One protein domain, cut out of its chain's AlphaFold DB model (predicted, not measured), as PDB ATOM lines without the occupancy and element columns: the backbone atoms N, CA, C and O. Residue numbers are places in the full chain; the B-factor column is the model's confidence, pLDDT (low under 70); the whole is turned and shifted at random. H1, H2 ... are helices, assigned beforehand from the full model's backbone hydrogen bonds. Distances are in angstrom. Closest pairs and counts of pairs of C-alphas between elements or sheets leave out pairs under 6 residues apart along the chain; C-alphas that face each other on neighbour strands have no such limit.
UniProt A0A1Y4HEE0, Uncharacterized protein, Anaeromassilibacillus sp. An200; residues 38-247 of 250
ATOM      1  N   THR A  38     -44.268  44.239  77.703       79.94
ATOM      2  CA  THR A  38     -42.940  43.678  77.383       79.94
ATOM      3  C   THR A  38     -43.000  42.615  76.286       79.94
ATOM      4  O   THR A  38     -42.167  42.618  75.385       79.94
ATOM      5  N   GLU A  39     -43.979  41.712  76.328       69.38
ATOM      6  CA  GLU A  39     -44.099  40.671  75.299       69.38
ATOM      7  C   GLU A  39     -44.462  41.264  73.931       69.38
ATOM      8  O   GLU A  39     -43.929  40.832  72.913       69.38
ATOM      9  N   THR A  40     -45.266  42.330  73.902       75.38
ATOM     10  CA  THR A  40     -45.567  43.077  72.673       75.38
ATOM     11  C   THR A  40     -44.320  43.769  72.119       75.38
ATOM     12  O   THR A  40     -44.070  43.679  70.921       75.38
ATOM     13  N   LEU A  41     -43.482  44.369  72.974       77.12
ATOM     14  CA  LEU A  41     -42.192  44.941  72.568       77.12
ATOM     15  C   LEU A  41     -41.273  43.898  71.919       77.12
ATOM     16  O   LEU A  41     -40.639  44.176  70.903       77.12
ATOM     17  N   LYS A  42     -41.221  42.682  72.471       72.88
ATOM     18  CA  LYS A  42     -40.446  41.581  71.881       72.88
ATOM     19  C   LYS A  42     -40.984  41.185  70.506       72.88
ATOM     20  O   LYS A  42     -40.194  40.990  69.586       72.88
ATOM     21  N   CYS A  43     -42.307  41.109  70.344       71.81
ATOM     22  CA  CYS A  43     -42.922  40.855  69.040       71.81
ATOM     23  C   CYS A  43     -42.614  41.968  68.028       71.81
ATOM     24  O   CYS A  43     -42.277  41.668  66.885       71.81
ATOM     25  N   PHE A  44     -42.682  43.234  68.445       78.94
ATOM     26  CA  PHE A  44     -42.340  44.380  67.600       78.94
ATOM     27  C   PHE A  44     -40.892  44.316  67.125       78.94
ATOM     28  O   PHE A  44     -40.635  44.497  65.940       78.94
ATOM     29  N   ALA A  45     -39.954  43.965  68.005       76.38
ATOM     30  CA  ALA A  45     -38.571  43.768  67.595       76.38
ATOM     31  C   ALA A  45     -38.399  42.597  66.608       76.38
ATOM     32  O   ALA A  45     -37.652  42.725  65.643       76.38
ATOM     33  N   GLY A  46     -39.135  41.495  66.805       70.94
ATOM     34  CA  GLY A  46     -39.290  40.398  65.835       70.94
ATOM     35  C   GLY A  46     -39.609  40.884  64.424       70.94
ATOM     36  O   GLY A  46     -38.930  40.538  63.459       70.94
ATOM     37  N   LEU A  47     -40.641  41.716  64.321       75.38
ATOM     38  CA  LEU A  47     -41.111  42.261  63.052       75.38
ATOM     39  C   LEU A  47     -40.086  43.217  62.431       75.38
ATOM     40  O   LEU A  47     -39.750  43.070  61.258       75.38
ATOM     41  N   LEU A  48     -39.548  44.157  63.214       78.88
ATOM     42  CA  LEU A  48     -38.605  45.157  62.712       78.88
ATOM     43  C   LEU A  48     -37.289  44.545  62.213       78.88
ATOM     44  O   LEU A  48     -36.784  44.975  61.180       78.88
ATOM     45  N   ASP A  49     -36.729  43.535  62.888       76.44
ATOM     46  CA  ASP A  49     -35.510  42.874  62.398       76.44
ATOM     47  C   ASP A  49     -35.789  41.998  61.165       76.44
ATOM     48  O   ASP A  49     -34.980  42.002  60.235       76.44
ATOM     49  N   ALA A  50     -36.950  41.335  61.083       74.50
ATOM     50  CA  ALA A  50     -37.355  40.646  59.857       74.50
ATOM     51  C   ALA A  50     -37.434  41.620  58.668       74.50
ATOM     52  O   ALA A  50     -36.833  41.360  57.624       74.50
ATOM     53  N   TYR A  51     -38.098  42.769  58.836       77.88
ATOM     54  CA  TYR A  51     -38.173  43.798  57.798       77.88
ATOM     55  C   TYR A  51     -36.799  44.370  57.443       77.88
ATOM     56  O   TYR A  51     -36.460  44.427  56.262       77.88
ATOM     57  N   ALA A  52     -35.955  44.692  58.429       80.44
ATOM     58  CA  ALA A  52     -34.598  45.186  58.185       80.44
ATOM     59  C   ALA A  52     -33.759  44.212  57.337       80.44
ATOM     60  O   ALA A  52     -32.992  44.640  56.474       80.44
ATOM     61  N   ARG A  53     -33.909  42.897  57.545       75.56
ATOM     62  CA  ARG A  53     -33.234  41.879  56.723       75.56
ATOM     63  C   ARG A  53     -33.750  41.870  55.291       75.56
ATOM     64  O   ARG A  53     -32.939  41.865  54.371       75.56
ATOM     65  N   PHE A  54     -35.069  41.877  55.092       77.56
ATOM     66  CA  PHE A  54     -35.652  41.919  53.745       77.56
ATOM     67  C   PHE A  54     -35.247  43.186  52.984       77.56
ATOM     68  O   PHE A  54     -34.901  43.114  51.802       77.56
ATOM     69  N   ASN A  55     -35.218  44.327  53.671       83.50
ATOM     70  CA  ASN A  55     -34.781  45.590  53.090       83.50
ATOM     71  C   ASN A  55     -33.297  45.531  52.713       83.50
ATOM     72  O   ASN A  55     -32.961  45.832  51.575       83.50
ATOM     73  N   SER A  56     -32.431  44.993  53.577       80.75
ATOM     74  CA  SER A  56     -31.009  44.792  53.256       80.75
ATOM     75  C   SER A  56     -30.787  43.893  52.029       80.75
ATOM     76  O   SER A  56     -29.886  44.131  51.227       80.75
ATOM     77  N   MET A  57     -31.630  42.876  51.827       81.06
ATOM     78  CA  MET A  57     -31.586  42.044  50.617       81.06
ATOM     79  C   MET A  57     -32.049  42.789  49.359       81.06
ATOM     80  O   MET A  57     -31.603  42.477  48.251       81.06
ATOM     81  N   THR A  58     -32.964  43.741  49.520       88.00
ATOM     82  CA  THR A  58     -33.434  44.612  48.438       88.00
ATOM     83  C   THR A  58     -32.363  45.646  48.090       88.00
ATOM     84  O   THR A  58     -32.030  45.775  46.915       88.00
ATOM     85  N   GLU A  59     -31.746  46.284  49.092       88.56
ATOM     86  CA  GLU A  59     -30.585  47.174  48.938       88.56
ATOM     87  C   GLU A  59     -29.463  46.481  48.171       88.56
ATOM     88  O   GLU A  59     -28.978  47.013  47.180       88.56
ATOM     89  N   HIS A  60     -29.088  45.262  48.572       86.56
ATOM     90  CA  HIS A  60     -28.019  44.531  47.899       86.56
ATOM     91  C   HIS A  60     -28.327  44.267  46.418       86.56
ATOM     92  O   HIS A  60     -27.455  44.458  45.578       86.56
ATOM     93  N   ALA A  61     -29.562  43.880  46.083       88.50
ATOM     94  CA  ALA A  61     -29.947  43.651  44.690       88.50
ATOM     95  C   ALA A  61     -29.980  44.937  43.857       88.50
ATOM     96  O   ALA A  61     -29.615  44.904  42.686       88.50
ATOM     97  N   LEU A  62     -30.404  46.057  44.446       93.50
ATOM     98  CA  LEU A  62     -30.382  47.365  43.790       93.50
ATOM     99  C   LEU A  62     -28.953  47.847  43.538       93.50
ATOM    100  O   LEU A  62     -28.656  48.309  42.439       93.50
ATOM    101  N   THR A  63     -28.068  47.693  44.525       91.56
ATOM    102  CA  THR A  63     -26.642  48.010  44.386       91.56
ATOM    103  C   THR A  63     -25.997  47.143  43.311       91.56
ATOM    104  O   THR A  63     -25.372  47.681  42.409       91.56
ATOM    105  N   GLU A  64     -26.226  45.827  43.326       91.69
ATOM    106  CA  GLU A  64     -25.695  44.928  42.293       91.69
ATOM    107  C   GLU A  64     -26.221  45.302  40.898       91.69
ATOM    108  O   GLU A  64     -25.463  45.368  39.936       91.69
ATOM    109  N   TYR A  65     -27.514  45.613  40.773       95.81
ATOM    110  CA  TYR A  65     -28.101  46.059  39.508       95.81
ATOM    111  C   TYR A  65     -27.440  47.342  38.981       95.81
ATOM    112  O   TYR A  65     -27.097  47.419  37.800       95.81
ATOM    113  N   ARG A  66     -27.208  48.322  39.861       97.44
ATOM    114  CA  ARG A  66     -26.514  49.581  39.550       97.44
ATOM    115  C   ARG A  66     -25.063  49.360  39.139       97.44
ATOM    116  O   ARG A  66     -24.615  49.932  38.145       97.44
ATOM    117  N   ASP A  67     -24.344  48.540  39.894       95.31
ATOM    118  CA  ASP A  67     -22.922  48.283  39.686       95.31
ATOM    119  C   ASP A  67     -22.695  47.545  38.362       95.31
ATOM    120  O   ASP A  67     -21.808  47.918  37.596       95.31
ATOM    121  N   GLN A  68     -23.548  46.573  38.024       95.81
ATOM    122  CA  GLN A  68     -23.475  45.868  36.742       95.81
ATOM    123  C   GLN A  68     -23.829  46.772  35.554       95.81
ATOM    124  O   GLN A  68     -23.141  46.731  34.536       95.81
ATOM    125  N   LEU A  69     -24.848  47.637  35.672       97.81
ATOM    126  CA  LEU A  69     -25.130  48.649  34.641       97.81
ATOM    127  C   LEU A  69     -23.936  49.589  34.432       97.81
ATOM    128  O   LEU A  69     -23.560  49.857  33.292       97.81
ATOM    129  N   THR A  70     -23.306  50.017  35.527       97.94
ATOM    130  CA  THR A  70     -22.111  50.870  35.489       97.94
ATOM    131  C   THR A  70     -20.947  50.153  34.806       97.94
ATOM    132  O   THR A  70     -20.265  50.745  33.971       97.94
ATOM    133  N   ALA A  71     -20.738  48.869  35.112       97.25
ATOM    134  CA  ALA A  71     -19.704  48.055  34.483       97.25
ATOM    135  C   ALA A  71     -19.932  47.913  32.971       97.25
ATOM    136  O   ALA A  71     -18.996  48.095  32.195       97.25
ATOM    137  N   PHE A  72     -21.175  47.667  32.536       98.06
ATOM    138  CA  PHE A  72     -21.504  47.655  31.112       98.06
ATOM    139  C   PHE A  72     -21.229  49.004  30.442       98.06
ATOM    140  O   PHE A  72     -20.624  49.033  29.373       98.06
ATOM    141  N   ASP A  73     -21.654  50.111  31.056       98.44
ATOM    142  CA  ASP A  73     -21.446  51.453  30.505       98.44
ATOM    143  C   ASP A  73     -19.951  51.783  30.384       98.44
ATOM    144  O   ASP A  73     -19.520  52.352  29.379       98.44
ATOM    145  N   GLN A  74     -19.139  51.350  31.352       98.25
ATOM    146  CA  GLN A  74     -17.689  51.478  31.283       98.25
ATOM    147  C   GLN A  74     -17.094  50.654  30.130       98.25
ATOM    148  O   GLN A  74     -16.320  51.193  29.343       98.25
ATOM    149  N   THR A  75     -17.484  49.386  29.969       96.81
ATOM    150  CA  THR A  75     -17.007  48.546  28.854       96.81
ATOM    151  C   THR A  75     -17.432  49.100  27.488       96.81
ATOM    152  O   THR A  75     -16.651  49.076  26.536       96.81
ATOM    153  N   ILE A  76     -18.647  49.645  27.375       98.38
ATOM    154  CA  ILE A  76     -19.118  50.329  26.160       98.38
ATOM    155  C   ILE A  76     -18.207  51.515  25.833       98.38
ATOM    156  O   ILE A  76     -17.782  51.655  24.684       98.38
ATOM    157  N   GLN A  77     -17.886  52.340  26.832       98.19
ATOM    158  CA  GLN A  77     -17.013  53.499  26.655       98.19
ATOM    159  C   GLN A  77     -15.587  53.086  26.261       98.19
ATOM    160  O   GLN A  77     -15.001  53.701  25.374       98.19
ATOM    161  N   GLU A  78     -15.048  52.021  26.860       96.88
ATOM    162  CA  GLU A  78     -13.722  51.484  26.532       96.88
ATOM    163  C   GLU A  78     -13.629  51.064  25.057       96.88
ATOM    164  O   GLU A  78     -12.698  51.475  24.360       96.88
ATOM    165  N   TYR A  79     -14.618  50.323  24.543       97.12
ATOM    166  CA  TYR A  79     -14.651  49.957  23.124       97.12
ATOM    167  C   TYR A  79     -14.858  51.165  22.205       97.12
ATOM    168  O   TYR A  79     -14.236  51.242  21.147       97.12
ATOM    169  N   GLN A  80     -15.684  52.138  22.595       97.81
ATOM    170  CA  GLN A  80     -15.842  53.379  21.828       97.81
ATOM    171  C   GLN A  80     -14.532  54.167  21.743       97.81
ATOM    172  O   GLN A  80     -14.169  54.634  20.667       97.81
ATOM    173  N   ASP A  81     -13.786  54.272  22.841       97.88
ATOM    174  CA  ASP A  81     -12.506  54.979  22.854       97.88
ATOM    175  C   ASP A  81     -11.433  54.271  22.009       97.88
ATOM    176  O   ASP A  81     -10.585  54.945  21.415       97.88
ATOM    177  N   MET A  82     -11.480  52.938  21.900       96.31
ATOM    178  CA  MET A  82     -10.648  52.181  20.956       96.31
ATOM    179  C   MET A  82     -11.008  52.500  19.498       96.31
ATOM    180  O   MET A  82     -10.119  52.771  18.691       96.31
ATOM    181  N   LEU A  83     -12.301  52.517  19.159       95.94
ATOM    182  CA  LEU A  83     -12.781  52.830  17.805       95.94
ATOM    183  C   LEU A  83     -12.518  54.291  17.408       95.94
ATOM    184  O   LEU A  83     -12.221  54.575  16.248       95.94
ATOM    185  N   ASP A  84     -12.553  55.207  18.375       96.94
ATOM    186  CA  ASP A  84     -12.193  56.617  18.201       96.94
ATOM    187  C   ASP A  84     -10.666  56.841  18.119       96.94
ATOM    188  O   ASP A  84     -10.212  57.968  17.903       96.94
ATOM    189  N   GLY A  85      -9.852  55.797  18.330       93.81
ATOM    190  CA  GLY A  85      -8.388  55.870  18.334       93.81
ATOM    191  C   GLY A  85      -7.789  56.608  19.538       93.81
ATOM    192  O   GLY A  85      -6.618  56.992  19.503       93.81
ATOM    193  N   LYS A  86      -8.571  56.829  20.603       95.62
ATOM    194  CA  LYS A  86      -8.095  57.409  21.872       95.62
ATOM    195  C   LYS A  86      -7.331  56.383  22.708       95.62
ATOM    196  O   LYS A  86      -6.419  56.755  23.448       95.62
ATOM    197  N   THR A  87      -7.689  55.112  22.558       93.25
ATOM    198  CA  THR A  87      -7.040  53.962  23.190       93.25
ATOM    199  C   THR A  87      -6.516  53.030  22.101       93.25
ATOM    200  O   THR A  87      -7.141  52.876  21.054       93.25
ATOM    201  N   ALA A  88      -5.347  52.421  22.315       89.75
ATOM    202  CA  ALA A  88      -4.819  51.438  21.376       89.75
ATOM    203  C   ALA A  88      -5.705  50.183  21.354       89.75
ATOM    204  O   ALA A  88      -6.193  49.746  22.396       89.75
ATOM    205  N   LEU A  89      -5.870  49.594  20.170       89.88
ATOM    206  CA  LEU A  89      -6.495  48.283  20.026       89.88
ATOM    207  C   LEU A  89      -5.612  47.206  20.685       89.88
ATOM    208  O   LEU A  89      -4.381  47.321  20.625       89.88
ATOM    209  N   PRO A  90      -6.205  46.158  21.283       87.62
ATOM    210  CA  PRO A  90      -5.476  44.944  21.641       87.62
ATOM    211  C   PRO A  90      -4.724  44.378  20.425       87.62
ATOM    212  O   PRO A  90      -5.229  44.436  19.305       87.62
ATOM    213  N   GLU A  91      -3.511  43.850  20.631       80.00
ATOM    214  CA  GLU A  91      -2.635  43.380  19.538       80.00
ATOM    215  C   GLU A  91      -3.267  42.267  18.679       80.00
ATOM    216  O   GLU A  91      -2.869  42.063  17.533       80.00
ATOM    217  N   ASP A  92      -4.250  41.561  19.231       83.31
ATOM    218  CA  ASP A  92      -4.958  40.413  18.674       83.31
ATOM    219  C   ASP A  92      -6.372  40.727  18.159       83.31
ATOM    220  O   ASP A  92      -7.067  39.812  17.723       83.31
ATOM    221  N   MET A  93      -6.797  41.998  18.156       86.12
ATOM    222  CA  MET A  93      -8.138  42.392  17.711       86.12
ATOM    223  C   MET A  93      -8.128  43.360  16.527       86.12
ATOM    224  O   MET A  93      -7.394  44.350  16.496       86.12
ATOM    225  N   THR A  94      -9.016  43.114  15.561       91.88
ATOM    226  CA  THR A  94      -9.301  44.066  14.480       91.88
ATOM    227  C   THR A  94     -10.336  45.111  14.904       91.88
ATOM    228  O   THR A  94     -11.061  44.954  15.886       91.88
ATOM    229  N   THR A  95     -10.440  46.197  14.133       92.75
ATOM    230  CA  THR A  95     -11.461  47.235  14.362       92.75
ATOM    231  C   THR A  95     -12.876  46.669  14.208       92.75
ATOM    232  O   THR A  95     -13.768  47.021  14.974       92.75
ATOM    233  N   GLU A  96     -13.080  45.754  13.258       94.00
ATOM    234  CA  GLU A  96     -14.357  45.074  13.030       94.00
ATOM    235  C   GLU A  96     -14.753  44.199  14.225       94.00
ATOM    236  O   GLU A  96     -15.909  44.230  14.644       94.00
ATOM    237  N   GLN A  97     -13.797  43.477  14.819       93.50
ATOM    238  CA  GLN A  97     -14.046  42.681  16.024       93.50
ATOM    239  C   GLN A  97     -14.424  43.568  17.215       93.50
ATOM    240  O   GLN A  97     -15.383  43.267  17.920       93.50
ATOM    241  N   VAL A  98     -13.741  44.702  17.408       94.75
ATOM    242  CA  VAL A  98     -14.095  45.659  18.470       94.75
ATOM    243  C   VAL A  98     -15.480  46.270  18.245       94.75
ATOM    244  O   VAL A  98     -16.245  46.411  19.199       94.75
ATOM    245  N   GLN A  99     -15.853  46.577  17.000       96.19
ATOM    246  CA  GLN A  99     -17.202  47.046  16.675       96.19
ATOM    247  C   GLN A  99     -18.267  45.982  16.997       96.19
ATOM    248  O   GLN A  99     -19.275  46.302  17.624       96.19
ATOM    249  N   ALA A 100     -18.026  44.715  16.645       95.19
ATOM    250  CA  ALA A 100     -18.935  43.617  16.973       95.19
ATOM    251  C   ALA A 100     -19.080  43.415  18.495       95.19
ATOM    252  O   ALA A 100     -20.192  43.235  18.994       95.19
ATOM    253  N   MET A 101     -17.981  43.515  19.250       95.00
ATOM    254  CA  MET A 101     -17.994  43.449  20.718       95.00
ATOM    255  C   MET A 101     -18.768  44.618  21.336       95.00
ATOM    256  O   MET A 101     -19.546  44.417  22.269       95.00
ATOM    257  N   LEU A 102     -18.606  45.832  20.802       97.25
ATOM    258  CA  LEU A 102     -19.369  47.004  21.229       97.25
ATOM    259  C   LEU A 102     -20.875  46.800  21.037       97.25
ATOM    260  O   LEU A 102     -21.657  47.100  21.942       97.25
ATOM    261  N   ASP A 103     -21.288  46.300  19.873       97.62
ATOM    262  CA  ASP A 103     -22.702  46.072  19.572       97.62
ATOM    263  C   ASP A 103     -23.292  44.972  20.467       97.62
ATOM    264  O   ASP A 103     -24.358  45.170  21.057       97.62
ATOM    265  N   LEU A 104     -22.551  43.880  20.682       97.00
ATOM    266  CA  LEU A 104     -22.935  42.807  21.602       97.00
ATOM    267  C   LEU A 104     -23.089  43.305  23.046       97.00
ATOM    268  O   LEU A 104     -24.063  42.963  23.724       97.00
ATOM    269  N   VAL A 105     -22.152  44.113  23.546       97.31
ATOM    270  CA  VAL A 105     -22.233  44.636  24.917       97.31
ATOM    271  C   VAL A 105     -23.404  45.606  25.060       97.31
ATOM    272  O   VAL A 105     -24.113  45.540  26.062       97.31
ATOM    273  N   LYS A 106     -23.676  46.458  24.063       98.06
ATOM    274  CA  LYS A 106     -24.857  47.340  24.071       98.06
ATOM    275  C   LYS A 106     -26.165  46.556  24.122       98.06
ATOM    276  O   LYS A 106     -27.045  46.904  24.909       98.06
ATOM    277  N   GLU A 107     -26.293  45.510  23.310       98.06
ATOM    278  CA  GLU A 107     -27.462  44.627  23.322       98.06
ATOM    279  C   GLU A 107     -27.617  43.942  24.685       98.06
ATOM    280  O   GLU A 107     -28.682  43.998  25.303       98.06
ATOM    281  N   THR A 108     -26.524  43.378  25.206       95.88
ATOM    282  CA  THR A 108     -26.498  42.707  26.513       95.88
ATOM    283  C   THR A 108     -26.895  43.661  27.641       95.88
ATOM    284  O   THR A 108     -27.727  43.319  28.481       95.88
ATOM    285  N   ARG A 109     -26.361  44.887  27.635       97.94
ATOM    286  CA  ARG A 109     -26.685  45.949  28.593       97.94
ATOM    287  C   ARG A 109     -28.158  46.345  28.523       97.94
ATOM    288  O   ARG A 109     -28.781  46.546  29.562       97.94
ATOM    289  N   ALA A 110     -28.735  46.433  27.325       97.69
ATOM    290  CA  ALA A 110     -30.158  46.721  27.142       97.69
ATOM    291  C   ALA A 110     -31.054  45.586  27.669       97.69
ATOM    292  O   ALA A 110     -32.059  45.850  28.332       97.69
ATOM    293  N   GLN A 111     -30.673  44.327  27.438       96.00
ATOM    294  CA  GLN A 111     -31.393  43.175  27.982       96.00
ATOM    295  C   GLN A 111     -31.305  43.131  29.514       96.00
ATOM    296  O   GLN A 111     -32.324  42.987  30.192       96.00
ATOM    297  N   PHE A 112     -30.101  43.318  30.066       96.19
ATOM    298  CA  PHE A 112     -29.875  43.348  31.508       96.19
ATOM    299  C   PHE A 112     -30.640  44.487  32.190       96.19
ATOM    300  O   PHE A 112     -31.249  44.270  33.233       96.19
ATOM    301  N   LEU A 113     -30.683  45.675  31.577       97.81
ATOM    302  CA  LEU A 113     -31.498  46.796  32.044       97.81
ATOM    303  C   LEU A 113     -32.959  46.367  32.243       97.81
ATOM    304  O   LEU A 113     -33.527  46.588  33.310       97.81
ATOM    305  N   GLN A 114     -33.559  45.708  31.255       97.25
ATOM    306  CA  GLN A 114     -34.970  45.320  31.319       97.25
ATOM    307  C   GLN A 114     -35.225  44.171  32.301       97.25
ATOM    308  O   GLN A 114     -36.174  44.228  33.086       97.25
ATOM    309  N   ASP A 115     -34.403  43.125  32.281       94.12
ATOM    310  CA  ASP A 115     -34.621  41.951  33.130       94.12
ATOM    311  C   ASP A 115     -34.215  42.191  34.582       94.12
ATOM    312  O   ASP A 115     -34.969  41.839  35.493       94.12
ATOM    313  N   GLY A 116     -33.089  42.870  34.802       93.19
ATOM    314  CA  GLY A 116     -32.677  43.328  36.124       93.19
ATOM    315  C   GLY A 116     -33.722  44.265  36.725       93.19
ATOM    316  O   GLY A 116     -34.125  44.066  37.869       93.19
ATOM    317  N   GLY A 117     -34.279  45.181  35.921       95.19
ATOM    318  CA  GLY A 117     -35.377  46.064  36.316       95.19
ATOM    319  C   GLY A 117     -36.620  45.309  36.806       95.19
ATOM    320  O   GLY A 117     -37.234  45.699  37.799       95.19
ATOM    321  N   LYS A 118     -36.996  44.195  36.163       93.75
ATOM    322  CA  LYS A 118     -38.115  43.344  36.621       93.75
ATOM    323  C   LYS A 118     -37.804  42.656  37.950       93.75
ATOM    324  O   LYS A 118     -38.675  42.610  38.821       93.75
ATOM    325  N   GLU A 119     -36.593  42.127  38.106       91.25
ATOM    326  CA  GLU A 119     -36.177  41.413  39.317       91.25
ATOM    327  C   GLU A 119     -36.098  42.353  40.527       91.25
ATOM    328  O   GLU A 119     -36.688  42.067  41.572       91.25
ATOM    329  N   VAL A 120     -35.470  43.525  40.387       93.38
ATOM    330  CA  VAL A 120     -35.432  44.509  41.482       93.38
ATOM    331  C   VAL A 120     -36.830  45.039  41.802       93.38
ATOM    332  O   VAL A 120     -37.177  45.154  42.976       93.38
ATOM    333  N   ASN A 121     -37.691  45.252  40.798       94.81
ATOM    334  CA  ASN A 121     -39.082  45.658  41.024       94.81
ATOM    335  C   ASN A 121     -39.894  44.608  41.792       94.81
ATOM    336  O   ASN A 121     -40.753  44.960  42.602       94.81
ATOM    337  N   ARG A 122     -39.617  43.315  41.589       90.31
ATOM    338  CA  ARG A 122     -40.235  42.244  42.377       90.31
ATOM    339  C   ARG A 122     -39.854  42.342  43.855       90.31
ATOM    340  O   ARG A 122     -40.700  42.095  44.710       90.31
ATOM    341  N   ARG A 123     -38.610  42.713  44.161       87.75
ATOM    342  CA  ARG A 123     -38.132  42.921  45.540       87.75
ATOM    343  C   ARG A 123     -38.707  44.194  46.155       87.75
ATOM    344  O   ARG A 123     -39.221  44.166  47.271       87.75
ATOM    345  N   LEU A 124     -38.716  45.280  45.386       91.56
ATOM    346  CA  LEU A 124     -39.318  46.557  45.768       91.56
ATOM    347  C   LEU A 124     -40.814  46.433  46.067       91.56
ATOM    348  O   LEU A 124     -41.309  47.118  46.957       91.56
ATOM    349  N   ALA A 125     -41.531  45.511  45.416       89.00
ATOM    350  CA  ALA A 125     -42.925  45.227  45.750       89.00
ATOM    351  C   ALA A 125     -43.106  44.754  47.206       89.00
ATOM    352  O   ALA A 125     -44.090  45.128  47.842       89.00
ATOM    353  N   PHE A 126     -42.153  43.993  47.761       83.38
ATOM    354  CA  PHE A 126     -42.176  43.623  49.182       83.38
ATOM    355  C   PHE A 126     -41.902  44.830  50.080       83.38
ATOM    356  O   PHE A 126     -42.629  45.036  51.046       83.38
ATOM    357  N   SER A 127     -40.914  45.662  49.729       86.44
ATOM    358  CA  SER A 127     -40.607  46.893  50.478       86.44
ATOM    359  C   SER A 127     -41.807  47.848  50.510       86.44
ATOM    360  O   SER A 127     -42.196  48.314  51.578       86.44
ATOM    361  N   ASN A 128     -42.465  48.054  49.364       87.69
ATOM    362  CA  ASN A 128     -43.713  48.813  49.260       87.69
ATOM    363  C   ASN A 128     -44.819  48.211  50.134       87.69
ATOM    364  O   ASN A 128     -45.474  48.926  50.886       87.69
ATOM    365  N   SER A 129     -45.009  46.888  50.065       83.62
ATOM    366  CA  SER A 129     -46.022  46.204  50.872       83.62
ATOM    367  C   SER A 129     -45.819  46.432  52.365       83.62
ATOM    368  O   SER A 129     -46.813  46.496  53.072       83.62
ATOM    369  N   TYR A 130     -44.575  46.533  52.842       78.50
ATOM    370  CA  TYR A 130     -44.277  46.816  54.247       78.50
ATOM    371  C   TYR A 130     -44.432  48.293  54.596       78.50
ATOM    372  O   TYR A 130     -44.965  48.610  55.653       78.50
ATOM    373  N   ALA A 131     -44.015  49.198  53.711       82.69
ATOM    374  CA  ALA A 131     -44.208  50.632  53.910       82.69
ATOM    375  C   ALA A 131     -45.698  51.004  54.042       82.69
ATOM    376  O   ALA A 131     -46.049  51.872  54.840       82.69
ATOM    377  N   ASP A 132     -46.569  50.305  53.313       82.88
ATOM    378  CA  ASP A 132     -48.024  50.483  53.368       82.88
ATOM    379  C   ASP A 132     -48.713  49.548  54.384       82.88
ATOM    380  O   ASP A 132     -49.928  49.624  54.576       82.88
ATOM    381  N   ASP A 133     -47.962  48.678  55.068       79.31
ATOM    382  CA  ASP A 133     -48.515  47.721  56.024       79.31
ATOM    383  C   ASP A 133     -48.984  48.430  57.303       79.31
ATOM    384  O   ASP A 133     -48.269  49.234  57.915       79.31
ATOM    385  N   ARG A 134     -50.217  48.139  57.731       79.19
ATOM    386  CA  ARG A 134     -50.816  48.792  58.902       79.19
ATOM    387  C   ARG A 134     -50.096  48.404  60.192       79.19
ATOM    388  O   ARG A 134     -49.971  49.240  61.087       79.19
ATOM    389  N   LEU A 135     -49.622  47.163  60.294       74.12
ATOM    390  CA  LEU A 135     -48.874  46.684  61.450       74.12
ATOM    391  C   LEU A 135     -47.492  47.321  61.509       74.12
ATOM    392  O   LEU A 135     -47.123  47.812  62.572       74.12
ATOM    393  N   PHE A 136     -46.774  47.413  60.391       80.06
ATOM    394  CA  PHE A 136     -45.510  48.148  60.352       80.06
ATOM    395  C   PHE A 136     -45.685  49.608  60.783       80.06
ATOM    396  O   PHE A 136     -44.988  50.068  61.685       80.06
ATOM    397  N   ASN A 137     -46.659  50.316  60.208       83.00
ATOM    398  CA  ASN A 137     -46.905  51.722  60.531       83.00
ATOM    399  C   ASN A 137     -47.320  51.930  61.993       83.00
ATOM    400  O   ASN A 137     -46.882  52.890  62.629       83.00
ATOM    401  N   HIS A 138     -48.118  51.015  62.550       81.06
ATOM    402  CA  HIS A 138     -48.467  51.030  63.967       81.06
ATOM    403  C   HIS A 138     -47.231  50.831  64.854       81.06
ATOM    404  O   HIS A 138     -47.031  51.589  65.801       81.06
ATOM    405  N   VAL A 139     -46.377  49.855  64.534       79.44
ATOM    406  CA  VAL A 139     -45.138  49.590  65.279       79.44
ATOM    407  C   VAL A 139     -44.179  50.774  65.194       79.44
ATOM    408  O   VAL A 139     -43.690  51.227  66.225       79.44
ATOM    409  N   ALA A 140     -43.937  51.304  63.994       83.25
ATOM    410  CA  ALA A 140     -43.077  52.465  63.789       83.25
ATOM    411  C   ALA A 140     -43.582  53.669  64.601       83.25
ATOM    412  O   ALA A 140     -42.816  54.248  65.367       83.25
ATOM    413  N   SER A 141     -44.887  53.952  64.547       83.75
ATOM    414  CA  SER A 141     -45.502  55.041  65.317       83.75
ATOM    415  C   SER A 141     -45.400  54.817  66.827       83.75
ATOM    416  O   SER A 141     -45.039  55.732  67.562       83.75
ATOM    417  N   ALA A 142     -45.670  53.600  67.313       79.75
ATOM    418  CA  ALA A 142     -45.608  53.277  68.740       79.75
ATOM    419  C   ALA A 142     -44.180  53.347  69.305       79.75
ATOM    420  O   ALA A 142     -43.991  53.621  70.492       79.75
ATOM    421  N   VAL A 143     -43.175  53.071  68.469       82.00
ATOM    422  CA  VAL A 143     -41.777  52.982  68.896       82.00
ATOM    423  C   VAL A 143     -41.013  54.287  68.707       82.00
ATOM    424  O   VAL A 143     -40.211  54.645  69.570       82.00
ATOM    425  N   LEU A 144     -41.260  54.994  67.608       84.00
ATOM    426  CA  LEU A 144     -40.536  56.208  67.228       84.00
ATOM    427  C   LEU A 144     -41.351  57.484  67.465       84.00
ATOM    428  O   LEU A 144     -40.784  58.572  67.488       84.00
ATOM    429  N   GLY A 145     -42.661  57.369  67.695       79.81
ATOM    430  CA  GLY A 145     -43.550  58.515  67.890       79.81
ATOM    431  C   GLY A 145     -43.899  59.261  66.600       79.81
ATOM    432  O   GLY A 145     -44.546  60.305  66.661       79.81
ATOM    433  N   GLU A 146     -43.493  58.740  65.442       77.38
ATOM    434  CA  GLU A 146     -43.747  59.323  64.127       77.38
ATOM    435  C   GLU A 146     -44.081  58.249  63.087       77.38
ATOM    436  O   GLU A 146     -43.712  57.080  63.223       77.38
ATOM    437  N   SER A 147     -44.809  58.652  62.047       73.56
ATOM    438  CA  SER A 147     -45.082  57.795  60.897       73.56
ATOM    439  C   SER A 147     -43.853  57.696  60.003       73.56
ATOM    440  O   SER A 147     -43.153  58.687  59.798       73.56
ATOM    441  N   PHE A 148     -43.656  56.535  59.387       80.62
ATOM    442  CA  PHE A 148     -42.611  56.353  58.390       80.62
ATOM    443  C   PHE A 148     -42.792  57.308  57.194       80.62
ATOM    444  O   PHE A 148     -43.883  57.423  56.638       80.62
ATOM    445  N   GLU A 149     -41.712  57.979  56.779       80.56
ATOM    446  CA  GLU A 149     -41.734  59.059  55.777       80.56
ATOM    447  C   GLU A 149     -42.298  58.627  54.411       80.56
ATOM    448  O   GLU A 149     -42.990  59.401  53.741       80.56
ATOM    449  N   ASN A 150     -42.032  57.382  54.002       82.88
ATOM    450  CA  ASN A 150     -42.471  56.856  52.707       82.88
ATOM    451  C   ASN A 150     -43.747  55.999  52.791       82.88
ATOM    452  O   ASN A 150     -44.094  55.335  51.813       82.88
ATOM    453  N   ALA A 151     -44.456  56.020  53.922       84.38
ATOM    454  CA  ALA A 151     -45.744  55.346  54.051       84.38
ATOM    455  C   ALA A 151     -46.791  55.960  53.102       84.38
ATOM    456  O   ALA A 151     -46.911  57.183  52.985       84.38
ATOM    457  N   GLY A 152     -47.566  55.120  52.416       82.88
ATOM    458  CA  GLY A 152     -48.672  55.540  51.554       82.88
ATOM    459  C   GLY A 152     -48.252  56.188  50.232       82.88
ATOM    460  O   GLY A 152     -49.100  56.749  49.535       82.88
ATOM    461  N   LYS A 153     -46.965  56.139  49.864       87.56
ATOM    462  CA  LYS A 153     -46.468  56.674  48.582       87.56
ATOM    463  C   LYS A 153     -46.936  55.851  47.374       87.56
ATOM    464  O   LYS A 153     -46.966  56.380  46.264       87.56
ATOM    465  N   GLY A 154     -47.331  54.595  47.597       87.38
ATOM    466  CA  GLY A 154     -47.872  53.693  46.585       87.38
ATOM    467  C   GLY A 154     -46.819  53.080  45.657       87.38
ATOM    468  O   GLY A 154     -45.680  53.533  45.569       87.38
ATOM    469  N   ALA A 155     -47.221  52.038  44.926       88.19
ATOM    470  CA  ALA A 155     -46.307  51.180  44.168       88.19
ATOM    471  C   ALA A 155     -45.455  51.917  43.118       88.19
ATOM    472  O   ALA A 155     -44.307  51.533  42.899       88.19
ATOM    473  N   ASP A 156     -45.984  52.964  42.484       90.69
ATOM    474  CA  ASP A 156     -45.268  53.701  41.434       90.69
ATOM    475  C   ASP A 156     -44.058  54.469  41.979       90.69
ATOM    476  O   ASP A 156     -43.057  54.597  41.286       90.69
ATOM    477  N   PHE A 157     -44.106  54.924  43.236       92.50
ATOM    478  CA  PHE A 157     -42.957  55.559  43.890       92.50
ATOM    479  C   PHE A 157     -41.796  54.576  44.093       92.50
ATOM    480  O   PHE A 157     -40.630  54.937  43.920       92.50
ATOM    481  N   TRP A 158     -42.128  53.336  44.462       92.94
ATOM    482  CA  TRP A 158     -41.154  52.296  44.782       92.94
ATOM    483  C   TRP A 158     -40.552  51.638  43.552       92.94
ATOM    484  O   TRP A 158     -39.445  51.120  43.632       92.94
ATOM    485  N   ARG A 159     -41.275  51.610  42.431       94.69
ATOM    486  CA  ARG A 159     -40.801  50.957  41.213       94.69
ATOM    487  C   ARG A 159     -39.731  51.786  40.509       94.69
ATOM    488  O   ARG A 159     -39.752  53.013  40.522       94.69
ATOM    489  N   ILE A 160     -38.824  51.070  39.858       96.56
ATOM    490  CA  ILE A 160     -37.888  51.600  38.872       96.56
ATOM    491  C   ILE A 160     -38.545  51.486  37.500       96.56
ATOM    492  O   ILE A 160     -38.987  50.392  37.120       96.56
ATOM    493  N   ASP A 161     -38.586  52.588  36.754       96.56
ATOM    494  CA  ASP A 161     -38.862  52.545  35.319       96.56
ATOM    495  C   ASP A 161     -37.554  52.289  34.546       96.56
ATOM    496  O   ASP A 161     -36.713  53.183  34.449       96.56
ATOM    497  N   PRO A 162     -37.354  51.092  33.956       94.31
ATOM    498  CA  PRO A 162     -36.151  50.803  33.178       94.31
ATOM    499  C   PRO A 162     -36.050  51.637  31.890       94.31
ATOM    500  O   PRO A 162     -35.008  51.614  31.242       94.31
ATOM    501  N   ASN A 163     -37.113  52.347  31.495       95.25
ATOM    502  CA  ASN A 163     -37.121  53.231  30.328       95.25
ATOM    503  C   ASN A 163     -36.933  54.708  30.695       95.25
ATOM    504  O   ASN A 163     -37.023  55.562  29.811       95.25
ATOM    505  N   ALA A 164     -36.699  55.020  31.973       96.12
ATOM    506  CA  ALA A 164     -36.401  56.376  32.396       96.12
ATOM    507  C   ALA A 164     -35.127  56.895  31.715       96.12
ATOM    508  O   ALA A 164     -34.163  56.156  31.510       96.12
ATOM    509  N   GLU A 165     -35.118  58.192  31.405       94.62
ATOM    510  CA  GLU A 165     -33.938  58.868  30.853       94.62
ATOM    511  C   GLU A 165     -32.751  58.801  31.828       94.62
ATOM    512  O   GLU A 165     -31.616  58.588  31.411       94.62
ATOM    513  N   ASP A 166     -33.031  58.913  33.129       97.06
ATOM    514  CA  ASP A 166     -32.051  58.801  34.207       97.06
ATOM    515  C   ASP A 166     -32.287  57.532  35.040       97.06
ATOM    516  O   ASP A 166     -32.854  57.563  36.134       97.06
ATOM    517  N   ILE A 167     -31.849  56.387  34.507       97.50
ATOM    518  CA  ILE A 167     -31.947  55.103  35.214       97.50
ATOM    519  C   ILE A 167     -31.179  55.104  36.544       97.50
ATOM    520  O   ILE A 167     -31.617  54.482  37.512       97.50
ATOM    521  N   TYR A 168     -30.048  55.807  36.629       98.19
ATOM    522  CA  TYR A 168     -29.258  55.862  37.858       98.19
ATOM    523  C   TYR A 168     -29.982  56.666  38.940       98.19
ATOM    524  O   TYR A 168     -30.014  56.232  40.089       98.19
ATOM    525  N   GLY A 169     -30.650  57.761  38.570       97.81
ATOM    526  CA  GLY A 169     -31.540  58.506  39.459       97.81
ATOM    527  C   GLY A 169     -32.740  57.686  39.949       97.81
ATOM    528  O   GLY A 169     -33.093  57.768  41.127       97.81
ATOM    529  N   GLU A 170     -33.341  56.847  39.095       97.94
ATOM    530  CA  GLU A 170     -34.397  55.906  39.509       97.94
ATOM    531  C   GLU A 170     -33.888  54.909  40.562       97.94
ATOM    532  O   GLU A 170     -34.540  54.702  41.591       97.94
ATOM    533  N   ILE A 171     -32.716  54.308  40.325       97.81
ATOM    534  CA  ILE A 171     -32.114  53.340  41.249       97.81
ATOM    535  C   ILE A 171     -31.712  54.019  42.563       97.81
ATOM    536  O   ILE A 171     -32.010  53.487  43.630       97.81
ATOM    537  N   ASP A 172     -31.094  55.200  42.509       97.62
ATOM    538  CA  ASP A 172     -30.661  55.946  43.694       97.62
ATOM    539  C   ASP A 172     -31.862  56.402  44.541       97.62
ATOM    540  O   ASP A 172     -31.818  56.323  45.772       97.62
ATOM    541  N   ARG A 173     -32.980  56.790  43.907       96.56
ATOM    542  CA  ARG A 173     -34.246  57.046  44.613       96.56
ATOM    543  C   ARG A 173     -34.732  55.791  45.334       96.56
ATOM    544  O   ARG A 173     -35.065  55.865  46.518       96.56
ATOM    545  N   ALA A 174     -34.806  54.662  44.630       96.75
ATOM    546  CA  ALA A 174     -35.278  53.408  45.205       96.75
ATOM    547  C   ALA A 174     -34.378  52.955  46.368       96.75
ATOM    548  O   ALA A 174     -34.885  52.596  47.430       96.75
ATOM    549  N   LEU A 175     -33.055  53.059  46.214       95.12
ATOM    550  CA  LEU A 175     -32.076  52.806  47.275       95.12
ATOM    551  C   LEU A 175     -32.309  53.706  48.490       95.12
ATOM    552  O   LEU A 175     -32.365  53.199  49.605       95.12
ATOM    553  N   GLY A 176     -32.501  55.012  48.292       94.69
ATOM    554  CA  GLY A 176     -32.789  55.943  49.385       94.69
ATOM    555  C   GLY A 176     -34.092  55.615  50.124       94.69
ATOM    556  O   GLY A 176     -34.152  55.696  51.351       94.69
ATOM    557  N   ALA A 177     -35.127  55.186  49.399       94.25
ATOM    558  CA  ALA A 177     -36.390  54.766  50.001       94.25
ATOM    559  C   ALA A 177     -36.240  53.489  50.848       94.25
ATOM    560  O   ALA A 177     -36.788  53.420  51.954       94.25
ATOM    561  N   VAL A 178     -35.484  52.499  50.357       92.38
ATOM    562  CA  VAL A 178     -35.215  51.249  51.087       92.38
ATOM    563  C   VAL A 178     -34.278  51.487  52.280       92.38
ATOM    564  O   VAL A 178     -34.561  50.973  53.362       92.38
ATOM    565  N   ASP A 179     -33.241  52.321  52.148       90.12
ATOM    566  CA  ASP A 179     -32.367  52.683  53.277       90.12
ATOM    567  C   ASP A 179     -33.160  53.394  54.379       90.12
ATOM    568  O   ASP A 179     -33.048  53.034  55.547       90.12
ATOM    569  N   SER A 180     -34.057  54.322  54.026       91.00
ATOM    570  CA  SER A 180     -34.943  54.977  55.000       91.00
ATOM    571  C   SER A 180     -35.814  53.965  55.771       91.00
ATOM    572  O   SER A 180     -35.923  54.028  57.003       91.00
ATOM    573  N   LEU A 181     -36.367  52.958  55.080       88.25
ATOM    574  CA  LEU A 181     -37.077  51.825  55.693       88.25
ATOM    575  C   LEU A 181     -36.169  51.040  56.662       88.25
ATOM    576  O   LEU A 181     -36.559  50.736  57.795       88.25
ATOM    577  N   THR A 182     -34.947  50.712  56.238       86.06
ATOM    578  CA  THR A 182     -33.952  49.996  57.049       86.06
ATOM    579  C   THR A 182     -33.548  50.790  58.291       86.06
ATOM    580  O   THR A 182     -33.482  50.226  59.389       86.06
ATOM    581  N   GLN A 183     -33.306  52.095  58.155       86.75
ATOM    582  CA  GLN A 183     -32.968  52.991  59.260       86.75
ATOM    583  C   GLN A 183     -34.108  53.070  60.273       86.75
ATOM    584  O   GLN A 183     -33.860  52.913  61.468       86.75
ATOM    585  N   THR A 184     -35.350  53.200  59.805       89.62
ATOM    586  CA  THR A 184     -36.549  53.184  60.658       89.62
ATOM    587  C   THR A 184     -36.608  51.903  61.494       89.62
ATOM    588  O   THR A 184     -36.772  51.948  62.715       89.62
ATOM    589  N   CYS A 185     -36.374  50.743  60.868       85.75
ATOM    590  CA  CYS A 185     -36.335  49.467  61.583       85.75
ATOM    591  C   CYS A 185     -35.215  49.426  62.634       85.75
ATOM    592  O   CYS A 185     -35.450  49.035  63.777       85.75
ATOM    593  N   ARG A 186     -33.998  49.858  62.276       84.69
ATOM    594  CA  ARG A 186     -32.836  49.870  63.182       84.69
ATOM    595  C   ARG A 186     -33.032  50.805  64.373       84.69
ATOM    596  O   ARG A 186     -32.708  50.433  65.500       84.69
ATOM    597  N   GLN A 187     -33.576  51.995  64.138       87.94
ATOM    598  CA  GLN A 187     -33.907  52.949  65.194       87.94
ATOM    599  C   GLN A 187     -34.964  52.370  66.136       87.94
ATOM    600  O   GLN A 187     -34.783  52.407  67.354       87.94
ATOM    601  N   GLY A 188     -36.016  51.756  65.582       87.38
ATOM    602  CA  GLY A 188     -37.061  51.127  66.381       87.38
ATOM    603  C   GLY A 188     -36.530  49.979  67.245       87.38
ATOM    604  O   GLY A 188     -36.815  49.911  68.441       87.38
ATOM    605  N   LEU A 189     -35.667  49.127  66.685       84.12
ATOM    606  CA  LEU A 189     -34.972  48.077  67.437       84.12
ATOM    607  C   LEU A 189     -34.141  48.649  68.594       84.12
ATOM    608  O   LEU A 189     -34.208  48.131  69.709       84.12
ATOM    609  N   GLY A 190     -33.396  49.732  68.357       83.81
ATOM    610  CA  GLY A 190     -32.604  50.403  69.391       83.81
ATOM    611  C   GLY A 190     -33.457  51.002  70.516       83.81
ATOM    612  O   GLY A 190     -33.113  50.873  71.696       83.81
ATOM    613  N   ALA A 191     -34.596  51.607  70.172       89.19
ATOM    614  CA  ALA A 191     -35.543  52.149  71.143       89.19
ATOM    615  C   ALA A 191     -36.167  51.037  72.003       89.19
ATOM    616  O   ALA A 191     -36.178  51.137  73.233       89.19
ATOM    617  N   ILE A 192     -36.600  49.936  71.379       86.06
ATOM    618  CA  ILE A 192     -37.137  48.766  72.086       86.06
ATOM    619  C   ILE A 192     -36.086  48.161  73.022       86.06
ATOM    620  O   ILE A 192     -36.390  47.907  74.187       86.06
ATOM    621  N   ALA A 193     -34.853  47.960  72.550       83.81
ATOM    622  CA  ALA A 193     -33.771  47.414  73.369       83.81
ATOM    623  C   ALA A 193     -33.502  48.291  74.604       83.81
ATOM    624  O   ALA A 193     -33.389  47.789  75.724       83.81
ATOM    625  N   THR A 194     -33.492  49.615  74.424       87.44
ATOM    626  CA  THR A 194     -33.328  50.579  75.521       87.44
ATOM    627  C   THR A 194     -34.449  50.461  76.557       87.44
ATOM    628  O   THR A 194     -34.182  50.436  77.761       87.44
ATOM    629  N   GLU A 195     -35.701  50.343  76.112       89.00
ATOM    630  CA  GLU A 195     -36.850  50.205  77.009       89.00
ATOM    631  C   GLU A 195     -36.874  48.848  77.730       89.00
ATOM    632  O   GLU A 195     -37.138  48.788  78.932       89.00
ATOM    633  N   LEU A 196     -36.548  47.753  77.039       84.00
ATOM    634  CA  LEU A 196     -36.439  46.426  77.653       84.00
ATOM    635  C   LEU A 196     -35.347  46.400  78.730       84.00
ATOM    636  O   LEU A 196     -35.586  45.905  79.836       84.00
ATOM    637  N   LYS A 197     -34.202  47.034  78.463       86.12
ATOM    638  CA  LYS A 197     -33.128  47.205  79.444       86.12
ATOM    639  C   LYS A 197     -33.579  48.011  80.660       86.12
ATOM    640  O   LYS A 197     -33.321  47.609  81.793       86.12
ATOM    641  N   ARG A 198     -34.317  49.109  80.453       89.88
ATOM    642  CA  ARG A 198     -34.909  49.906  81.546       89.88
ATOM    643  C   ARG A 198     -35.843  49.072  82.432       89.88
ATOM    644  O   ARG A 198     -35.930  49.322  83.632       89.88
ATOM    645  N   ARG A 199     -36.527  48.077  81.857       88.69
ATOM    646  CA  ARG A 199     -37.413  47.134  82.566       88.69
ATOM    647  C   ARG A 199     -36.681  45.976  83.252       88.69
ATOM    648  O   ARG A 199     -37.336  45.180  83.919       88.69
ATOM    649  N   GLY A 200     -35.358  45.884  83.119       86.19
ATOM    650  CA  GLY A 200     -34.544  44.838  83.740       86.19
ATOM    651  C   GLY A 200     -34.393  43.560  82.910       86.19
ATOM    652  O   GLY A 200     -34.006  42.539  83.471       86.19
ATOM    653  N   TYR A 201     -34.688  43.597  81.606       77.81
ATOM    654  CA  TYR A 201     -34.341  42.512  80.681       77.81
ATOM    655  C   TYR A 201     -32.926  42.756  80.143       77.81
ATOM    656  O   TYR A 201     -32.663  43.822  79.590       77.81
ATOM    657  N   ASP A 202     -32.017  41.800  80.336       65.12
ATOM    658  CA  ASP A 202     -30.628  41.913  79.871       65.12
ATOM    659  C   ASP A 202     -30.507  41.530  78.385       65.12
ATOM    660  O   ASP A 202     -31.264  40.684  77.889       65.12
ATOM    661  N   ASP A 203     -29.543  42.125  77.670       58.00
ATOM    662  CA  ASP A 203     -29.364  41.956  76.212       58.00
ATOM    663  C   ASP A 203     -29.211  40.474  75.801       58.00
ATOM    664  O   ASP A 203     -29.612  40.074  74.706       58.00
ATOM    665  N   SER A 204     -28.665  39.630  76.687       54.50
ATOM    666  CA  SER A 204     -28.404  38.212  76.421       54.50
ATOM    667  C   SER A 204     -29.667  37.356  76.312       54.50
ATOM    668  O   SER A 204     -29.729  36.491  75.440       54.50
ATOM    669  N   ASP A 205     -30.682  37.595  77.147       53.34
ATOM    670  CA  ASP A 205     -31.924  36.804  77.143       53.34
ATOM    671  C   ASP A 205     -32.823  37.187  75.965       53.34
ATOM    672  O   ASP A 205     -33.474  36.337  75.354       53.34
ATOM    673  N   PHE A 206     -32.811  38.470  75.601       52.38
ATOM    674  CA  PHE A 206     -33.525  38.986  74.441       52.38
ATOM    675  C   PHE A 206     -32.936  38.450  73.127       52.38
ATOM    676  O   PHE A 206     -33.670  37.877  72.320       52.38
ATOM    677  N   MET A 207     -31.612  38.531  72.946       52.34
ATOM    678  CA  MET A 207     -30.933  37.990  71.760       52.34
ATOM    679  C   MET A 207     -31.010  36.454  71.690       52.34
ATOM    680  O   MET A 207     -31.086  35.888  70.596       52.34
ATOM    681  N   HIS A 208     -31.052  35.761  72.836       51.72
ATOM    682  CA  HIS A 208     -31.250  34.310  72.892       51.72
ATOM    683  C   HIS A 208     -32.672  33.895  72.481       51.72
ATOM    684  O   HIS A 208     -32.815  33.026  71.615       51.72
ATOM    685  N   TYR A 209     -33.712  34.550  73.016       50.50
ATOM    686  CA  TYR A 209     -35.111  34.356  72.605       50.50
ATOM    687  C   TYR A 209     -35.295  34.617  71.102       50.50
ATOM    688  O   TYR A 209     -35.902  33.811  70.393       50.50
ATOM    689  N   TYR A 210     -34.675  35.691  70.604       48.25
ATOM    690  CA  TYR A 210     -34.669  36.055  69.192       48.25
ATOM    691  C   TYR A 210     -34.037  34.964  68.313       48.25
ATOM    692  O   TYR A 210     -34.620  34.534  67.320       48.25
ATOM    693  N   SER A 211     -32.871  34.449  68.718       48.84
ATOM    694  CA  SER A 211     -32.164  33.388  67.992       48.84
ATOM    695  C   SER A 211     -32.956  32.075  67.910       48.84
ATOM    696  O   SER A 211     -32.901  31.409  66.878       48.84
ATOM    697  N   GLN A 212     -33.721  31.712  68.949       44.91
ATOM    698  CA  GLN A 212     -34.511  30.475  68.976       44.91
ATOM    699  C   GLN A 212     -35.785  30.567  68.133       44.91
ATOM    700  O   GLN A 212     -36.060  29.651  67.358       44.91
ATOM    701  N   TRP A 213     -36.551  31.659  68.250       42.38
ATOM    702  CA  TRP A 213     -37.757  31.860  67.440       42.38
ATOM    703  C   TRP A 213     -37.402  31.914  65.943       42.38
ATOM    704  O   TRP A 213     -37.987  31.198  65.132       42.38
ATOM    705  N   TYR A 214     -36.334  32.637  65.601       41.66
ATOM    706  CA  TYR A 214     -35.830  32.790  64.235       41.66
ATOM    707  C   TYR A 214     -35.242  31.500  63.628       41.66
ATOM    708  O   TYR A 214     -35.437  31.219  62.447       41.66
ATOM    709  N   GLN A 215     -34.543  30.666  64.410       45.09
ATOM    710  CA  GLN A 215     -34.031  29.377  63.915       45.09
ATOM    711  C   GLN A 215     -35.146  28.386  63.546       45.09
ATOM    712  O   GLN A 215     -34.894  27.458  62.773       45.09
ATOM    713  N   SER A 216     -36.362  28.583  64.065       41.62
ATOM    714  CA  SER A 216     -37.520  27.737  63.767       41.62
ATOM    715  C   SER A 216     -38.253  28.108  62.465       41.62
ATOM    716  O   SER A 216     -38.923  27.251  61.892       41.62
ATOM    717  N   GLU A 217     -38.045  29.321  61.930       43.22
ATOM    718  CA  GLU A 217     -38.647  29.820  60.681       43.22
ATOM    719  C   GLU A 217     -37.578  30.485  59.783       43.22
ATOM    720  O   GLU A 217     -37.458  31.701  59.691       43.22
ATOM    721  N   LYS A 218     -36.752  29.674  59.106       42.56
ATOM    722  CA  LYS A 218     -35.739  30.152  58.142       42.56
ATOM    723  C   LYS A 218     -36.368  30.722  56.859       42.56
ATOM    724  O   LYS A 218     -37.092  29.989  56.185       42.56
ATOM    725  N   PRO A 219     -35.873  31.863  56.348       41.53
ATOM    726  CA  PRO A 219     -35.845  32.155  54.919       41.53
ATOM    727  C   PRO A 219     -34.394  32.065  54.415       41.53
ATOM    728  O   PRO A 219     -33.676  33.054  54.334       41.53
ATOM    729  N   GLN A 220     -33.928  30.858  54.080       41.38
ATOM    730  CA  GLN A 220     -32.595  30.635  53.486       41.38
ATOM    731  C   GLN A 220     -32.574  30.737  51.947       41.38
ATOM    732  O   GLN A 220     -31.705  30.146  51.317       41.38
ATOM    733  N   LEU A 221     -33.507  31.453  51.311       43.44
ATOM    734  CA  LEU A 221     -33.764  31.253  49.874       43.44
ATOM    735  C   LEU A 221     -33.935  32.500  48.993       43.44
ATOM    736  O   LEU A 221     -34.340  32.345  47.854       43.44
ATOM    737  N   LEU A 222     -33.631  33.723  49.442       45.75
ATOM    738  CA  LEU A 222     -34.089  34.917  48.699       45.75
ATOM    739  C   LEU A 222     -32.992  35.812  48.083       45.75
ATOM    740  O   LEU A 222     -33.309  36.845  47.502       45.75
ATOM    741  N   CYS A 223     -31.709  35.427  48.134       48.38
ATOM    742  CA  CYS A 223     -30.633  36.153  47.427       48.38
ATOM    743  C   CYS A 223     -30.172  35.485  46.117       48.38
ATOM    744  O   CYS A 223     -29.273  35.996  45.462       48.38
ATOM    745  N   SER A 224     -30.769  34.357  45.716       59.47
ATOM    746  CA  SER A 224     -30.308  33.589  44.552       59.47
ATOM    747  C   SER A 224     -30.605  34.253  43.214       59.47
ATOM    748  O   SER A 224     -29.821  34.094  42.288       59.47
ATOM    749  N   ASP A 225     -31.722  34.968  43.094       63.84
ATOM    750  CA  ASP A 225     -32.305  35.218  41.771       63.84
ATOM    751  C   ASP A 225     -31.582  36.330  40.996       63.84
ATOM    752  O   ASP A 225     -31.311  36.148  39.810       63.84
ATOM    753  N   MET A 226     -31.159  37.409  41.672       68.56
ATOM    754  CA  MET A 226     -30.335  38.462  41.059       68.56
ATOM    755  C   MET A 226     -28.931  37.948  40.724       68.56
ATOM    756  O   MET A 226     -28.468  38.114  39.600       68.56
ATOM    757  N   ASN A 227     -28.288  37.226  41.646       65.88
ATOM    758  CA  ASN A 227     -26.975  36.628  41.390       65.88
ATOM    759  C   ASN A 227     -27.043  35.623  40.234       65.88
ATOM    760  O   ASN A 227     -26.193  35.627  39.353       65.88
ATOM    761  N   ALA A 228     -28.086  34.792  40.181       69.94
ATOM    762  CA  ALA A 228     -28.287  33.857  39.083       69.94
ATOM    763  C   ALA A 228     -28.592  34.557  37.753       69.94
ATOM    764  O   ALA A 228     -28.309  33.981  36.703       69.94
ATOM    765  N   LEU A 229     -29.221  35.738  37.764       72.06
ATOM    766  CA  LEU A 229     -29.405  36.552  36.562       72.06
ATOM    767  C   LEU A 229     -28.056  37.095  36.081       72.06
ATOM    768  O   LEU A 229     -27.701  36.845  34.935       72.06
ATOM    769  N   VAL A 230     -27.285  37.731  36.968       68.50
ATOM    770  CA  VAL A 230     -25.941  38.256  36.671       68.50
ATOM    771  C   VAL A 230     -25.037  37.158  36.112       68.50
ATOM    772  O   VAL A 230     -24.492  37.312  35.024       68.50
ATOM    773  N   GLU A 231     -24.936  36.013  36.789       72.62
ATOM    774  CA  GLU A 231     -24.108  34.887  36.338       72.62
ATOM    775  C   GLU A 231     -24.517  34.382  34.949       72.62
ATOM    776  O   GLU A 231     -23.661  34.118  34.105       72.62
ATOM    777  N   ARG A 232     -25.826  34.284  34.676       76.69
ATOM    778  CA  ARG A 232     -26.325  33.858  33.360       76.69
ATOM    779  C   ARG A 232     -26.020  34.883  32.275       76.69
ATOM    780  O   ARG A 232     -25.555  34.493  31.209       76.69
ATOM    781  N   THR A 233     -26.242  36.166  32.545       67.06
ATOM    782  CA  THR A 233     -25.936  37.249  31.606       67.06
ATOM    783  C   THR A 233     -24.438  37.305  31.299       67.06
ATOM    784  O   THR A 233     -24.055  37.405  30.137       67.06
ATOM    785  N   LEU A 234     -23.578  37.179  32.315       70.62
ATOM    786  CA  LEU A 234     -22.126  37.179  32.131       70.62
ATOM    787  C   LEU A 234     -21.628  35.933  31.390       70.62
ATOM    788  O   LEU A 234     -20.685  36.034  30.608       70.62
ATOM    789  N   ALA A 235     -22.233  34.766  31.621       70.62
ATOM    790  CA  ALA A 235     -21.888  33.545  30.898       70.62
ATOM    791  C   ALA A 235     -22.219  33.656  29.401       70.62
ATOM    792  O   ALA A 235     -21.348  33.385  28.576       70.62
ATOM    793  N   ASP A 236     -23.429  34.117  29.069       70.19
ATOM    794  CA  ASP A 236     -23.872  34.323  27.682       70.19
ATOM    795  C   ASP A 236     -23.001  35.361  26.960       70.19
ATOM    796  O   ASP A 236     -22.550  35.133  25.837       70.19
ATOM    797  N   LEU A 237     -22.674  36.467  27.641       65.50
ATOM    798  CA  LEU A 237     -21.760  37.469  27.104       65.50
ATOM    799  C   LEU A 237     -20.391  36.862  26.782       65.50
ATOM    800  O   LEU A 237     -19.888  37.065  25.683       65.50
ATOM    801  N   ARG A 238     -19.790  36.112  27.717       72.31
ATOM    802  CA  ARG A 238     -18.462  35.501  27.532       72.31
ATOM    803  C   ARG A 238     -18.432  34.539  26.350       72.31
ATOM    804  O   ARG A 238     -17.483  34.595  25.570       72.31
ATOM    805  N   GLU A 239     -19.449  33.689  26.222       73.44
ATOM    806  CA  GLU A 239     -19.575  32.721  25.127       73.44
ATOM    807  C   GLU A 239     -19.615  33.426  23.767       73.44
ATOM    808  O   GLU A 239     -18.801  33.136  22.889       73.44
ATOM    809  N   LYS A 240     -20.486  34.430  23.622       72.44
ATOM    810  CA  LYS A 240     -20.613  35.210  22.382       72.44
ATOM    811  C   LYS A 240     -19.356  36.025  22.072       72.44
ATOM    812  O   LYS A 240     -18.956  36.122  20.916       72.44
ATOM    813  N   SER A 241     -18.695  36.562  23.097       66.00
ATOM    814  CA  SER A 241     -17.432  37.297  22.948       66.00
ATOM    815  C   SER A 241     -16.308  36.413  22.393       66.00
ATOM    816  O   SER A 241     -15.506  36.854  21.567       66.00
ATOM    817  N   LEU A 242     -16.267  35.149  22.833       74.12
ATOM    818  CA  LEU A 242     -15.275  34.179  22.379       74.12
ATOM    819  C   LEU A 242     -15.476  33.869  20.892       74.12
ATOM    820  O   LEU A 242     -14.516  33.919  20.131       74.12
ATOM    821  N   ALA A 243     -16.725  33.653  20.467       72.88
ATOM    822  CA  ALA A 243     -17.057  33.398  19.066       72.88
ATOM    823  C   ALA A 243     -16.617  34.547  18.136       72.88
ATOM    824  O   ALA A 243     -16.033  34.302  17.080       72.88
ATOM    825  N   ILE A 244     -16.819  35.802  18.562       72.25
ATOM    826  CA  ILE A 244     -16.376  36.999  17.822       72.25
ATOM    827  C   ILE A 244     -14.843  37.066  17.736       72.25
ATOM    828  O   ILE A 244     -14.277  37.389  16.688       72.25
ATOM    829  N   SER A 245     -14.161  36.746  18.835       71.25
ATOM    830  CA  SER A 245     -12.695  36.778  18.908       71.25
ATOM    831  C   SER A 245     -12.052  35.672  18.061       71.25
ATOM    832  O   SER A 245     -11.010  35.891  17.449       71.25
ATOM    833  N   GLU A 246     -12.690  34.503  17.980       79.38
ATOM    834  CA  GLU A 246     -12.222  33.350  17.198       79.38
ATOM    835  C   GLU A 246     -12.572  33.441  15.700       79.38
ATOM    836  O   GLU A 246     -12.082  32.630  14.912       79.38
ATOM    837  N   GLY A 247     -13.367  34.436  15.282       62.28
ATOM    838  CA  GLY A 247     -13.743  34.640  13.878       62.28
ATOM    839  C   GLY A 247     -14.604  33.511  13.309       62.28
ATOM    840  O   GLY A 247     -14.511  33.205  12.119       62.28
TER     841      GLY A 247
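This is residues 38 to 247 of the 250 residues of an uncharacterized protein of Anaeromassilibacillus sp. An200 (UniProt A0A1Y4HEE0). This is a long rod of helices: H1 runs along nearly its whole length, H2 folds back beside it from the end where H1 stops, H7 packs on H2, and H5 packs along H1 toward the end where H1 begins, overlapping H2 in part, with residues 174 to 181 touching residues 124 to 131 of H2. Near the end where H1 begins, H3 packs slantwise on H5, and H6 lies across, joined to H7 by the stretched-out residues 217 to 223. The printed part has 210 residues with seven named helices, H1 to H7 in chain order, and no named strand; the class is all helix. It is loose, with a radius of gyration of the C-alphas of 22.8 A, and spans 74 by 33 by 25 A.

Start with H1, residues 38 to 83, the longest helix. H2, residues 95 to 131, forms a helical hairpin with it, opposite ways at a shallow tilt of 14 degrees; look at Thr 58 and Arg 123, their closest C-alphas, 5.8 A apart. H2 has a kink of 31 degrees near residue 123. H5, residues 167 to 198, touches H1 at Ala 52 and Thr 182, the closest C-alphas, 5.0 A apart, opposite ways at a shallow tilt of 25 degrees. H7, residues 224 to 246, touches H2, closest at the C-alphas of Gln 97 and Ile 244, 6.4 A apart, opposite ways at a shallow tilt of 5 degrees. H1, H2, H5 and H7 form a bundle, a group of long helices, though H5 and H7 are apart. H3, residues 134 to 144, touches residues 184 to 192 of H5 at a steep tilt of 60 degrees, with the C-alphas of Val 143 and Gly 188 closest at 5.7 A. H4, residues 155 to 158, touches residues 121 to 128 of H2, closest at the C-alphas of Leu 124 and Trp 158, 6.1 A. H6, residues 203 to 216, is close to but not clearly touching H1, the C-alphas of Gly 46 and Tyr 210 being closest at 7.2 A. Every O i to N i+4 pair is within hydrogen-bond range in H1, H3, H5, H6 and H7; H2 has 32 of 33, and H4 is too short for such a pair.

Find C-alpha 38 at (-42.940, 43.678, 77.383); from there H1 runs 67.4 A to C-alpha 83 at (-12.781, 52.830, 17.805). H2 measures 51.5 A, H5 46.7 A, and H7 32.8 A, ending at C-alpha 246 at (-12.222, 33.350, 17.198). H6 is 20.6 A long, H3 15.2 A and H4 5.3 A.

The C-alphas farthest apart, of Thr 94 and Arg 199, are 73.7 A apart. The printed part has no cut, and H1 to H2 is the long link. Mean pLDDT of the printed part is 82.5; look for values under 70 at residues 202 to 228, among others.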